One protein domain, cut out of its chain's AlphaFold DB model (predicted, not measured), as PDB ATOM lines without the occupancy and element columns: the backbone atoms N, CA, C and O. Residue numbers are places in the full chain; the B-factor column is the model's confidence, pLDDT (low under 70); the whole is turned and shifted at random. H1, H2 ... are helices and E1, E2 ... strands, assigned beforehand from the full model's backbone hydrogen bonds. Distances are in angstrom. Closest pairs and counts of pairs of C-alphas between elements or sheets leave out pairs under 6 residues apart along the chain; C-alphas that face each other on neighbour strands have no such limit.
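This is residues 4 to 100 of the 334 residues of an uncharacterized protein of Colletotrichum orchidophilum (UniProt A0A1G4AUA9). Three helices meet in a small core: the long H1 brings only its later part to it, and the shorter H2 and H4 pack on that part and on each other, while residues 4 to 13 of H1 stick out. Two long loops reach away from this core, residues 41 to 56, which lead to the short H3, and residues 78 to 96, the long loop of a small two-stranded hairpin, E1 and E2, whose residues 85 to 90 also stick out. The printed part has 97 residues, with four named helices and two named strands in the order H1, H2, H3, H4, E1, E2; the sheet E1 - E2 is antiparallel. The class is mostly helix, though under half of the residues are in named elements. The whole is only just loose, close to compact, with a radius of gyration of the C-alphas of 15.4 A, and the C-alphas span 43 by 36 by 24 A.

H1, residues 4 to 25, touches H2, residues 31 to 40, with its residues 19 to 23 alone; the closest C-alphas, those of Val 22 and Ile 34, are 6.6 A apart. Their lines are about perpendicular, at 73 degrees. H1 also touches H4, residues 67 to 72, with its residues 18 to 25 alone, and the closest C-alphas are those of Val 22 and Ile 71, 6.0 A apart. H1 and H4 run the same way at a shallow tilt of 19 degrees. H2 and H4 touch, their closest C-alphas being those of His 37 and Ala 70, 5.3 A apart, and their lines are about perpendicular, at 81 degrees. The helix packing is mostly crossed, with lines at large angles, but only just: 1 of these 3 pairs is at a shallow tilt. H3, residues 57 to 60, touches no helix. E1, residues 75 to 77, and E2, residues 97 to 99, are antiparallel neighbours and form a hairpin, with 158 degrees between their directions. N 76 and O 98 are within hydrogen-bond range at 2.9 A, and so are N 98 and O 76 at 2.9 A. The closest C-alphas of H2 and E1 are those of Ser 40 and Phe 77, 7.0 A apart, while H2 and E2 are apart. In H1, H2 and H4 every O i to N i+4 pair is within hydrogen-bond range; H3 is too short for such a pair, and its 1 pair of O i and N i+3 is not within range.

H1 begins at C-alpha 4, at (108.314, 128.502, 110.537), and runs 32.4 A to C-alpha 25, at (83.568, 114.549, 94.926). H2 runs 14.3 A from Pro 31 to Ser 40. H3 has four residues, Ile 57 to Gln 60, and H4 six, Val 67 to Thr 72, over 8.5 A. E1 runs from Thr 75 to Phe 77 and E2 from Asn 97 to Asn 99, where C-alpha 99 stands at (88.132, 97.131, 95.361).

The two C-alphas farthest apart in the domain are those of Gln 24 and Ala 88, at 44.4 A. The printed part, residues 4 to 100, has no cut. The links H2 to H3, of 16 residues, and E1 to E2, of 19 residues, are long; H3 to H4 is short, and H1 to H2 and H4 to E1 are tight. The mean pLDDT of the printed part is 83.8, and 13 residues are under 70: residues 4 to 9, residue 50 and residues 85 to 90.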
ATOM      1  N   LYS A   4     108.800 129.864 110.239       48.94
ATOM      2  CA  LYS A   4     108.314 128.502 110.537       48.94
ATOM      3  C   LYS A   4     106.811 128.431 110.830       48.94
ATOM      4  O   LYS A   4     106.186 127.445 110.466       48.94
ATOM      5  N   GLY A   5     106.243 129.458 111.470       44.84
ATOM      6  CA  GLY A   5     104.804 129.512 111.753       44.84
ATOM      7  C   GLY A   5     103.959 129.759 110.501       44.84
ATOM      8  O   GLY A   5     102.930 129.114 110.318       44.84
ATOM      9  N   GLN A   6     104.430 130.634 109.605       50.22
ATOM     10  CA  GLN A   6     103.739 130.942 108.348       50.22
ATOM     11  C   GLN A   6     103.770 129.754 107.378       50.22
ATOM     12  O   GLN A   6     102.758 129.450 106.752       50.22
ATOM     13  N   ASP A   7     104.891 129.032 107.308       58.28
ATOM     14  CA  ASP A   7     105.019 127.854 106.447       58.28
ATOM     15  C   ASP A   7     104.106 126.705 106.912       58.28
ATOM     16  O   ASP A   7     103.469 126.048 106.090       58.28
ATOM     17  N   SER A   8     103.969 126.493 108.230       61.81
ATOM     18  CA  SER A   8     103.035 125.488 108.760       61.81
ATOM     19  C   SER A   8     101.569 125.830 108.482       61.81
ATOM     20  O   SER A   8     100.779 124.940 108.173       61.81
ATOM     21  N   GLU A   9     101.209 127.112 108.549       68.31
ATOM     22  CA  GLU A   9      99.845 127.587 108.299       68.31
ATOM     23  C   GLU A   9      99.454 127.426 106.821       68.31
ATOM     24  O   GLU A   9      98.351 126.979 106.510       68.31
ATOM     25  N   LEU A  10     100.385 127.682 105.896       75.31
ATOM     26  CA  LEU A  10     100.179 127.462 104.460       75.31
ATOM     27  C   LEU A  10      99.945 125.984 104.111       75.31
ATOM     28  O   LEU A  10      99.085 125.671 103.282       75.31
ATOM     29  N   VAL A  11     100.681 125.069 104.751       78.06
ATOM     30  CA  VAL A  11     100.505 123.621 104.547       78.06
ATOM     31  C   VAL A  11      99.158 123.148 105.095       78.06
ATOM     32  O   VAL A  11      98.458 122.394 104.419       78.06
ATOM     33  N   LEU A  12      98.764 123.622 106.281       80.12
ATOM     34  CA  LEU A  12      97.465 123.313 106.888       80.12
ATOM     35  C   LEU A  12      96.296 123.799 106.021       80.12
ATOM     36  O   LEU A  12      95.365 123.034 105.775       80.12
ATOM     37  N   ASN A  13      96.373 125.026 105.503       82.94
ATOM     38  CA  ASN A  13      95.344 125.573 104.617       82.94
ATOM     39  C   ASN A  13      95.241 124.772 103.311       82.94
ATOM     40  O   ASN A  13      94.147 124.404 102.893       82.94
ATOM     41  N   SER A  14      96.382 124.400 102.722       85.06
ATOM     42  CA  SER A  14      96.407 123.566 101.513       85.06
ATOM     43  C   SER A  14      95.780 122.186 101.747       85.06
ATOM     44  O   SER A  14      95.096 121.657 100.873       85.06
ATOM     45  N   LEU A  15      95.987 121.593 102.928       86.50
ATOM     46  CA  LEU A  15      95.359 120.325 103.304       86.50
ATOM     47  C   LEU A  15      93.842 120.469 103.479       86.50
ATOM     48  O   LEU A  15      93.098 119.599 103.029       86.50
ATOM     49  N   ALA A  16      93.381 121.560 104.093       89.19
ATOM     50  CA  ALA A  16      91.956 121.843 104.229       89.19
ATOM     51  C   ALA A  16      91.276 121.967 102.854       89.19
ATOM     52  O   ALA A  16      90.232 121.357 102.628       89.19
ATOM     53  N   ASP A  17      91.910 122.654 101.901       89.00
ATOM     54  CA  ASP A  17      91.402 122.760 100.527       89.00
ATOM     55  C   ASP A  17      91.346 121.388  99.832       89.00
ATOM     56  O   ASP A  17      90.354 121.042  99.186       89.00
ATOM     57  N   CYS A  18      92.386 120.565 100.005       91.44
ATOM     58  CA  CYS A  18      92.412 119.195  99.489       91.44
ATOM     59  C   CYS A  18      91.275 118.345 100.071       91.44
ATOM     60  O   CYS A  18      90.631 117.599  99.334       91.44
ATOM     61  N   TYR A  19      91.023 118.464 101.375       93.31
ATOM     62  CA  TYR A  19      89.938 117.768 102.058       93.31
ATOM     63  C   TYR A  19      88.576 118.139 101.462       93.31
ATOM     64  O   TYR A  19      87.818 117.249 101.079       93.31
ATOM     65  N   VAL A  20      88.300 119.437 101.295       93.31
ATOM     66  CA  VAL A  20      87.025 119.923 100.741       93.31
ATOM     67  C   VAL A  20      86.800 119.411  99.317       93.31
ATOM     68  O   VAL A  20      85.686 119.026  98.967       93.31
ATOM     69  N   LEU A  21      87.843 119.353  98.484       92.88
ATOM     70  CA  LEU A  21      87.726 118.819  97.122       92.88
ATOM     71  C   LEU A  21      87.369 117.328  97.101       92.88
ATOM     72  O   LEU A  21      86.575 116.896  96.261       92.88
ATOM     73  N   VAL A  22      87.943 116.539  98.012       93.06
ATOM     74  CA  VAL A  22      87.611 115.114  98.134       93.06
ATOM     75  C   VAL A  22      86.183 114.946  98.650       93.06
ATOM     76  O   VAL A  22      85.425 114.187  98.053       93.06
ATOM     77  N   GLU A  23      85.784 115.701  99.674       94.62
ATOM     78  CA  GLU A  23      84.423 115.690 100.229       94.62
ATOM     79  C   GLU A  23      83.367 116.030  99.167       94.62
ATOM     80  O   GLU A  23      82.376 115.320  99.012       94.62
ATOM     81  N   GLN A  24      83.602 117.069  98.361       94.31
ATOM     82  CA  GLN A  24      82.695 117.458  97.277       94.31
ATOM     83  C   GLN A  24      82.523 116.359  96.226       94.31
ATOM     84  O   GLN A  24      81.445 116.212  95.644       94.31
ATOM     85  N   LYS A  25      83.590 115.602  95.944       93.81
ATOM     86  CA  LYS A  25      83.568 114.549  94.926       93.81
ATOM     87  C   LYS A  25      83.029 113.223  95.461       93.81
ATOM     88  O   LYS A  25      82.420 112.479  94.691       93.81
ATOM     89  N   LEU A  26      83.245 112.950  96.744       90.50
ATOM     90  CA  LEU A  26      82.900 111.712  97.439       90.50
ATOM     91  C   LEU A  26      82.067 112.022  98.704       90.50
ATOM     92  O   LEU A  26      82.495 111.716  99.816       90.50
ATOM     93  N   PRO A  27      80.860 112.604  98.559       92.31
ATOM     94  CA  PRO A  27      80.090 113.153  99.683       92.31
ATOM     95  C   PRO A  27      79.525 112.096 100.640       92.31
ATOM     96  O   PRO A  27      78.973 112.435 101.682       92.31
ATOM     97  N   SER A  28      79.603 110.815 100.276       90.38
ATOM     98  CA  SER A  28      79.175 109.699 101.121       90.38
ATOM     99  C   SER A  28      80.244 109.239 102.112       90.38
ATOM    100  O   SER A  28      79.929 108.441 102.991       90.38
ATOM    101  N   LEU A  29      81.496 109.679 101.950       88.31
ATOM    102  CA  LEU A  29      82.597 109.278 102.819       88.31
ATOM    103  C   LEU A  29      82.531 110.002 104.163       88.31
ATOM    104  O   LEU A  29      82.187 111.182 104.239       88.31
ATOM    105  N   SER A  30      82.904 109.301 105.234       91.00
ATOM    106  CA  SER A  30      83.100 109.950 106.526       91.00
ATOM    107  C   SER A  30      84.385 110.795 106.519       91.00
ATOM    108  O   SER A  30      85.283 110.557 105.705       91.00
ATOM    109  N   PRO A  31      84.554 111.737 107.464       91.56
ATOM    110  CA  PRO A  31      85.807 112.478 107.603       91.56
ATOM    111  C   PRO A  31      87.055 111.594 107.752       91.56
ATOM    112  O   PRO A  31      88.120 111.925 107.231       91.56
ATOM    113  N   GLY A  32      86.926 110.457 108.447       88.75
ATOM    114  CA  GLY A  32      88.013 109.488 108.603       88.75
ATOM    115  C   GLY A  32      88.361 108.785 107.292       88.75
ATOM    116  O   GLY A  32      89.542 108.607 106.980       88.75
ATOM    117  N   ASP A  33      87.354 108.460 106.484       87.88
ATOM    118  CA  ASP A  33      87.562 107.841 105.174       87.88
ATOM    119  C   ASP A  33      88.206 108.841 104.207       87.88
ATOM    120  O   ASP A  33      89.170 108.503 103.527       87.88
ATOM    121  N   ILE A  34      87.786 110.113 104.221       90.56
ATOM    122  CA  ILE A  34      88.425 111.177 103.426       90.56
ATOM    123  C   ILE A  34      89.916 111.306 103.782       90.56
ATOM    124  O   ILE A  34      90.767 111.363 102.888       90.56
ATOM    125  N   ALA A  35      90.257 111.303 105.074       90.19
ATOM    126  CA  ALA A  35      91.651 111.329 105.516       90.19
ATOM    127  C   ALA A  35      92.429 110.094 105.025       90.19
ATOM    128  O   ALA A  35      93.554 110.220 104.537       90.19
ATOM    129  N   THR A  36      91.809 108.916 105.083       89.75
ATOM    130  CA  THR A  36      92.386 107.651 104.609       89.75
ATOM    131  C   THR A  36      92.625 107.668 103.095       89.75
ATOM    132  O   THR A  36      93.692 107.254 102.631       89.75
ATOM    133  N   HIS A  37      91.700 108.221 102.306       89.94
ATOM    134  CA  HIS A  37      91.870 108.429 100.865       89.94
ATOM    135  C   HIS A  37      93.027 109.381 100.560       89.94
ATOM    136  O   HIS A  37      93.859 109.094  99.698       89.94
ATOM    137  N   LEU A  38      93.127 110.504 101.276       92.31
ATOM    138  CA  LEU A  38      94.221 111.465 101.102       92.31
ATOM    139  C   LEU A  38      95.587 110.861 101.453       92.31
ATOM    140  O   LEU A  38      96.564 111.108 100.748       92.31
ATOM    141  N   GLN A  39      95.656 110.044 102.504       93.25
ATOM    142  CA  GLN A  39      96.888 109.388 102.945       93.25
ATOM    143  C   GLN A  39      97.310 108.243 102.013       93.25
ATOM    144  O   GLN A  39      98.455 108.197 101.571       93.25
ATOM    145  N   SER A  40      96.398 107.335 101.657       92.50
ATOM    146  CA  SER A  40      96.701 106.174 100.798       92.50
ATOM    147  C   SER A  40      97.030 106.550  99.346       92.50
ATOM    148  O   SER A  40      97.747 105.828  98.647       92.50
ATOM    149  N   SER A  41      96.536 107.699  98.882       92.81
ATOM    150  CA  SER A  41      96.815 108.230  97.545       92.81
ATOM    151  C   SER A  41      98.072 109.098  97.473       92.81
ATOM    152  O   SER A  41      98.514 109.427  96.365       92.81
ATOM    153  N   ALA A  42      98.676 109.437  98.614       94.12
ATOM    154  CA  ALA A  42      99.831 110.316  98.688       94.12
ATOM    155  C   ALA A  42     101.037 109.795  97.881       94.12
ATOM    156  O   ALA A  42     101.174 108.614  97.540       94.12
ATOM    157  N   THR A  43     101.908 110.731  97.515       94.25
ATOM    158  CA  THR A  43     103.117 110.482  96.732       94.25
ATOM    159  C   THR A  43     104.331 110.546  97.643       94.25
ATOM    160  O   THR A  43     104.606 111.586  98.239       94.25
ATOM    161  N   PHE A  44     105.083 109.448  97.725       92.38
ATOM    162  CA  PHE A  44     106.295 109.398  98.539       92.38
ATOM    163  C   PHE A  44     107.351 110.392  98.043       92.38
ATOM    164  O   PHE A  44     107.686 110.437  96.856       92.38
ATOM    165  N   LEU A  45     107.915 111.139  98.981       91.25
ATOM    166  CA  LEU A  45     109.020 112.056  98.774       91.25
ATOM    167  C   LEU A  45     110.353 111.312  98.843       91.25
ATOM    168  O   LEU A  45     110.537 110.363  99.614       91.25
ATOM    169  N   LYS A  46     111.286 111.755  98.002       89.00
ATOM    170  CA  LYS A  46     112.680 111.318  98.039       89.00
ATOM    171  C   LYS A  46     113.455 112.218  98.979       89.00
ATOM    172  O   LYS A  46     113.247 113.431  98.974       89.00
ATOM    173  N   GLN A  47     114.398 111.621  99.693       85.12
ATOM    174  CA  GLN A  47     115.266 112.381 100.563       85.12
ATOM    175  C   GLN A  47     116.122 113.367  99.772       85.12
ATOM    176  O   GLN A  47     116.709 113.023  98.742       85.12
ATOM    177  N   TYR A  48     116.212 114.596 100.277       77.06
ATOM    178  CA  TYR A  48     117.102 115.606  99.722       77.06
ATOM    179  C   TYR A  48     118.559 115.128  99.808       77.06
ATOM    180  O   TYR A  48     119.018 114.734 100.873       77.06
ATOM    181  N   ASN A  49     119.279 115.133  98.682       77.94
ATOM    182  CA  ASN A  49     120.616 114.535  98.529       77.94
ATOM    183  C   ASN A  49     120.712 113.017  98.797       77.94
ATOM    184  O   ASN A  49     121.812 112.466  98.781       77.94
ATOM    185  N   GLY A  50     119.590 112.315  98.982       66.19
ATOM    186  CA  GLY A  50     119.569 110.862  99.097       66.19
ATOM    187  C   GLY A  50     119.700 110.190  97.729       66.19
ATOM    188  O   GLY A  50     119.083 110.618  96.750       66.19
ATOM    189  N   ILE A  51     120.465 109.096  97.641       77.50
ATOM    190  CA  ILE A  51     120.643 108.302  96.408       77.50
ATOM    191  C   ILE A  51     119.378 107.460  96.145       77.50
ATOM    192  O   ILE A  51     119.374 106.236  96.231       77.50
ATOM    193  N   GLY A  52     118.251 108.124  95.872       75.75
ATOM    194  CA  GLY A  52     116.970 107.484  95.562       75.75
ATOM    195  C   GLY A  52     116.228 106.859  96.749       75.75
ATOM    196  O   GLY A  52     115.202 106.210  96.524       75.75
ATOM    197  N   ILE A  53     116.704 107.064  97.982       82.88
ATOM    198  CA  ILE A  53     116.017 106.650  99.210       82.88
ATOM    199  C   ILE A  53     114.815 107.564  99.501       82.88
ATOM    200  O   ILE A  53     114.816 108.751  99.156       82.88
ATOM    201  N   LEU A  54     113.757 106.997 100.082       85.38
ATOM    202  CA  LEU A  54     112.578 107.759 100.495       85.38
ATOM    203  C   LEU A  54     112.880 108.533 101.781       85.38
ATOM    204  O   LEU A  54     113.605 108.033 102.638       85.38
ATOM    205  N   THR A  55     112.298 109.720 101.931       87.25
ATOM    206  CA  THR A  55     112.315 110.442 103.210       87.25
ATOM    207  C   THR A  55     111.668 109.577 104.295       87.25
ATOM    208  O   THR A  55     110.727 108.827 104.038       87.25
ATOM    209  N   THR A  56     112.163 109.646 105.520       85.94
ATOM    210  CA  THR A  56     111.577 108.921 106.655       85.94
ATOM    211  C   THR A  56     110.085 109.226 106.869       85.94
ATOM    212  O   THR A  56     109.641 110.376 106.757       85.94
ATOM    213  N   ILE A  57     109.298 108.207 107.236       86.69
ATOM    214  CA  ILE A  57     107.865 108.357 107.557       86.69
ATOM    215  C   ILE A  57     107.629 109.321 108.726       86.69
ATOM    216  O   ILE A  57     106.603 109.990 108.769       86.69
ATOM    217  N   ALA A  58     108.605 109.465 109.626       83.69
ATOM    218  CA  ALA A  58     108.530 110.408 110.737       83.69
ATOM    219  C   ALA A  58     108.571 111.880 110.282       83.69
ATOM    220  O   ALA A  58     108.153 112.757 111.032       83.69
ATOM    221  N   GLN A  59     109.056 112.166 109.067       85.88
ATOM    222  CA  GLN A  59     109.064 113.517 108.492       85.88
ATOM    223  C   GLN A  59     107.955 113.724 107.462       85.88
ATOM    224  O   GLN A  59     107.325 114.776 107.464       85.88
ATOM    225  N   GLN A  60     107.730 112.755 106.565       87.88
ATOM    226  CA  GLN A  60     106.775 112.927 105.462       87.88
ATOM    227  C   GLN A  60     105.382 112.339 105.726       87.88
ATOM    228  O   GLN A  60     104.478 112.559 104.920       87.88
ATOM    229  N   GLY A  61     105.195 111.566 106.801       90.38
ATOM    230  CA  GLY A  61     103.979 110.779 107.006       90.38
ATOM    231  C   GLY A  61     103.724 109.844 105.820       90.38
ATOM    232  O   GLY A  61     104.631 109.146 105.361       90.38
ATOM    233  N   SER A  62     102.505 109.873 105.277       90.38
ATOM    234  CA  SER A  62     102.141 109.134 104.057       90.38
ATOM    235  C   SER A  62     102.697 109.758 102.763       90.38
ATOM    236  O   SER A  62     102.630 109.131 101.706       90.38
ATOM    237  N   GLY A  63     103.276 110.962 102.829       92.06
ATOM    238  CA  GLY A  63     103.880 111.676 101.705       92.06
ATOM    239  C   GLY A  63     103.106 112.926 101.283       92.06
ATOM    240  O   GLY A  63     102.268 113.452 102.011       92.06
ATOM    241  N   LEU A  64     103.395 113.414 100.075       92.06
ATOM    242  CA  LEU A  64     102.747 114.593  99.503       92.06
ATOM    243  C   LEU A  64     101.339 114.258  99.000       92.06
ATOM    244  O   LEU A  64     101.174 113.337  98.194       92.06
ATOM    245  N   PHE A  65     100.338 115.024  99.431       90.62
ATOM    246  CA  PHE A  65      98.941 114.823  99.037       90.62
ATOM    247  C   PHE A  65      98.761 114.821  97.513       90.62
ATOM    248  O   PHE A  65      99.329 115.646  96.798       90.62
ATOM    249  N   ASN A  66      97.939 113.897  97.015       93.62
ATOM    250  CA  ASN A  66      97.615 113.781  95.597       93.62
ATOM    251  C   ASN A  66      96.098 113.683  95.425       93.62
ATOM    252  O   ASN A  66      95.539 112.595  95.323       93.62
ATOM    253  N   VAL A  67      95.434 114.843  95.403       93.44
ATOM    254  CA  VAL A  67      93.964 114.944  95.340       93.44
ATOM    255  C   VAL A  67      93.402 114.231  94.120       93.44
ATOM    256  O   VAL A  67      92.410 113.522  94.238       93.44
ATOM    257  N   LEU A  68      94.056 114.363  92.959       93.00
ATOM    258  CA  LEU A  68      93.622 113.676  91.746       93.00
ATOM    259  C   LEU A  68      93.580 112.164  91.976       93.00
ATOM    260  O   LEU A  68      92.567 111.533  91.700       93.00
ATOM    261  N   ARG A  69      94.646 111.592  92.543       93.81
ATOM    262  CA  ARG A  69      94.688 110.164  92.863       93.81
ATOM    263  C   ARG A  69      93.701 109.788  93.970       93.81
ATOM    264  O   ARG A  69      93.145 108.700  93.894       93.81
ATOM    265  N   ALA A  70      93.454 110.664  94.945       92.38
ATOM    266  CA  ALA A  70      92.476 110.444  96.012       92.38
ATOM    267  C   ALA A  70      91.048 110.292  95.465       92.38
ATOM    268  O   ALA A  70      90.337 109.377  95.873       92.38
ATOM    269  N   ILE A  71      90.652 111.146  94.511       92.19
ATOM    270  CA  ILE A  71      89.293 111.155  93.945       92.19
ATOM    271  C   ILE A  71      89.083 110.162  92.797       92.19
ATOM    272  O   ILE A  71      87.941 109.895  92.428       92.19
ATOM    273  N   THR A  72      90.160 109.654  92.188       91.94
ATOM    274  CA  THR A  72      90.083 108.639  91.125       91.94
ATOM    275  C   THR A  72      90.432 107.234  91.605       91.94
ATOM    276  O   THR A  72      90.371 106.298  90.810       91.94
ATOM    277  N   SER A  73      90.877 107.067  92.854       89.25
ATOM    278  CA  SER A  73      91.136 105.740  93.410       89.25
ATOM    279  C   SER A  73      89.821 104.982  93.527       89.25
ATOM    280  O   SER A  73      88.843 105.503  94.047       89.25
ATOM    281  N   GLU A  74      89.816 103.732  93.078       90.06
ATOM    282  CA  GLU A  74      88.725 102.787  93.351       90.06
ATOM    283  C   GLU A  74      89.270 101.631  94.204       90.06
ATOM    284  O   GLU A  74      88.916 100.464  94.020       90.06
ATOM    285  N   THR A  75      90.244 101.950  95.053       88.94
ATOM    286  CA  THR A  75      90.832 101.041  96.026       88.94
ATOM    287  C   THR A  75      90.904 101.754  97.360       88.94
ATOM    288  O   THR A  75      91.566 102.793  97.450       88.94
ATOM    289  N   ASP A  76      90.308 101.131  98.369       86.25
ATOM    290  CA  ASP A  76      90.319 101.612  99.745       86.25
ATOM    291  C   ASP A  76      91.212 100.723 100.599       86.25
ATOM    292  O   ASP A  76      91.371  99.528 100.334       86.25
ATOM    293  N   PHE A  77      91.813 101.313 101.626       87.69
ATOM    294  CA  PHE A  77      92.715 100.629 102.546       87.69
ATOM    295  C   PHE A  77      92.212 100.810 103.972       87.69
ATOM    296  O   PHE A  77      91.953 101.932 104.390       87.69
ATOM    297  N   SER A  78      92.138  99.728 104.749       85.31
ATOM    298  CA  SER A  78      91.709  99.806 106.156       85.31
ATOM    299  C   SER A  78      92.725 100.478 107.078       85.31
ATOM    300  O   SER A  78      92.404 100.801 108.218       85.31
ATOM    301  N   ALA A  79      93.974 100.607 106.627       84.19
ATOM    302  CA  ALA A  79      95.057 101.226 107.370       84.19
ATOM    303  C   ALA A  79      96.054 101.882 106.409       84.19
ATOM    304  O   ALA A  79      96.463 101.292 105.408       84.19
ATOM    305  N   THR A  80      96.469 103.095 106.752       87.19
ATOM    306  CA  THR A  80      97.458 103.916 106.033       87.19
ATOM    307  C   THR A  80      98.763 104.076 106.808       87.19
ATOM    308  O   THR A  80      99.762 104.536 106.255       87.19
ATOM    309  N   GLU A  81      98.770 103.647 108.070       87.56
ATOM    310  CA  GLU A  81      99.924 103.607 108.955       87.56
ATOM    311  C   GLU A  81      99.905 102.299 109.753       87.56
ATOM    312  O   GLU A  81      98.870 101.881 110.276       87.56
ATOM    313  N   LEU A  82     101.069 101.660 109.866       84.56
ATOM    314  CA  LEU A  82     101.280 100.518 110.747       84.56
ATOM    315  C   LEU A  82     102.253 100.934 111.848       84.56
ATOM    316  O   LEU A  82     103.464 100.982 111.637       84.56
ATOM    317  N   ASN A  83     101.721 101.234 113.031       80.81
ATOM    318  CA  ASN A  83     102.555 101.489 114.196       80.81
ATOM    319  C   ASN A  83     103.044 100.156 114.771       80.81
ATOM    320  O   ASN A  83     102.291  99.433 115.427       80.81
ATOM    321  N   LEU A  84     104.315  99.850 114.516       76.44
ATOM    322  CA  LEU A  84     104.936  98.586 114.919       76.44
ATOM    323  C   LEU A  84     105.242  98.511 116.422       76.44
ATOM    324  O   LEU A  84     105.462  97.411 116.934       76.44
ATOM    325  N   ARG A  85     105.215  99.660 117.119       65.00
ATOM    326  CA  ARG A  85     105.595  99.851 118.530       65.00
ATOM    327  C   ARG A  85     106.971  99.259 118.882       65.00
ATOM    328  O   ARG A  85     107.606  98.540 118.115       65.00
ATOM    329  N   ASP A  86     107.413  99.520 120.107       55.72
ATOM    330  CA  ASP A  86     108.488  98.739 120.711       55.72
ATOM    331  C   ASP A  86     107.892  97.413 121.185       55.72
ATOM    332  O   ASP A  86     107.235  97.336 122.224       55.72
ATOM    333  N   SER A  87     108.048  96.362 120.384       50.09
ATOM    334  CA  SER A  87     107.522  95.034 120.696       50.09
ATOM    335  C   SER A  87     108.634  93.995 120.752       50.09
ATOM    336  O   SER A  87     109.596  94.028 119.985       50.09
ATOM    337  N   ALA A  88     108.525  93.034 121.667       47.53
ATOM    338  CA  ALA A  88     109.543  91.997 121.847       47.53
ATOM    339  C   ALA A  88     109.582  90.956 120.700       47.53
ATOM    340  O   ALA A  88     110.509  90.153 120.647       47.53
ATOM    341  N   GLY A  89     108.630  90.988 119.755       53.78
ATOM    342  CA  GLY A  89     108.535  90.054 118.625       53.78
ATOM    343  C   GLY A  89     107.765  90.628 117.427       53.78
ATOM    344  O   GLY A  89     107.293  91.762 117.502       53.78
ATOM    345  N   PRO A  90     107.661  89.887 116.308       60.97
ATOM    346  CA  PRO A  90     106.889  90.317 115.146       60.97
ATOM    347  C   PRO A  90     105.409  90.443 115.523       60.97
ATOM    348  O   PRO A  90     104.788  89.478 115.961       60.97
ATOM    349  N   ILE A  91     104.856  91.644 115.369       71.44
ATOM    350  CA  ILE A  91     103.421  91.877 115.517       71.44
ATOM    351  C   ILE A  91     102.761  91.593 114.173       71.44
ATOM    352  O   ILE A  91     103.158  92.142 113.142       71.44
ATOM    353  N   GLU A  92     101.754  90.726 114.188       81.50
ATOM    354  CA  GLU A  92     100.885  90.536 113.038       81.50
ATOM    355  C   GLU A  92      99.956  91.745 112.905       81.50
ATOM    356  O   GLU A  92      99.242  92.112 113.839       81.50
ATOM    357  N   HIS A  93      99.976  92.367 111.729       82.75
ATOM    358  CA  HIS A  93      99.078  93.455 111.385       82.75
ATOM    359  C   HIS A  93      98.168  93.010 110.250       82.75
ATOM    360  O   HIS A  93      98.635  92.597 109.187       82.75
ATOM    361  N   VAL A  94      96.863  93.132 110.472       85.31
ATOM    362  CA  VAL A  94      95.855  92.899 109.444       85.31
ATOM    363  C   VAL A  94      95.554  94.230 108.772       85.31
ATOM    364  O   VAL A  94      95.163  95.191 109.432       85.31
ATOM    365  N   PHE A  95      95.723  94.280 107.456       86.69
ATOM    366  CA  PHE A  95      95.213  95.362 106.628       86.69
ATOM    367  C   PHE A  95      94.395  94.754 105.491       86.69
ATOM    368  O   PHE A  95      94.763  93.718 104.934       86.69
ATOM    369  N   THR A  96      93.273  95.378 105.164       89.12
ATOM    370  CA  THR A  96      92.407  94.967 104.061       89.12
ATOM    371  C   THR A  96      92.451  96.021 102.972       89.12
ATOM    372  O   THR A  96      92.480  97.220 103.248       89.12
ATOM    373  N   ASN A  97      92.464  95.562 101.724       89.75
ATOM    374  CA  ASN A  97      92.228  96.399 100.563       89.75
ATOM    375  C   ASN A  97      90.859  96.060  99.972       89.75
ATOM    376  O   ASN A  97      90.566  94.900  99.687       89.75
ATOM    377  N   GLU A  98      90.032  97.073  99.762       89.94
ATOM    378  CA  GLU A  98      88.731  96.922  99.127       89.94
ATOM    379  C   GLU A  98      88.796  97.456  97.698       89.94
ATOM    380  O   GLU A  98      89.371  98.507  97.433       89.94
ATOM    381  N   ASN A  99      88.254  96.697  96.747       91.25
ATOM    382  CA  ASN A  99      88.132  97.131  95.361       91.25
ATOM    383  C   ASN A  99      86.731  97.701  95.146       91.25
ATOM    384  O   ASN A  99      85.775  96.936  95.060       91.25
ATOM    385  N   LEU A 100      86.637  99.019  95.000       87.62
ATOM    386  CA  LEU A 100      85.374  99.721  94.777       87.62
ATOM    387  C   LEU A 100      84.922  99.707  93.310       87.62
ATOM    388  O   LEU A 100      83.823 100.156  92.989       87.62
TER     389      LEU A 100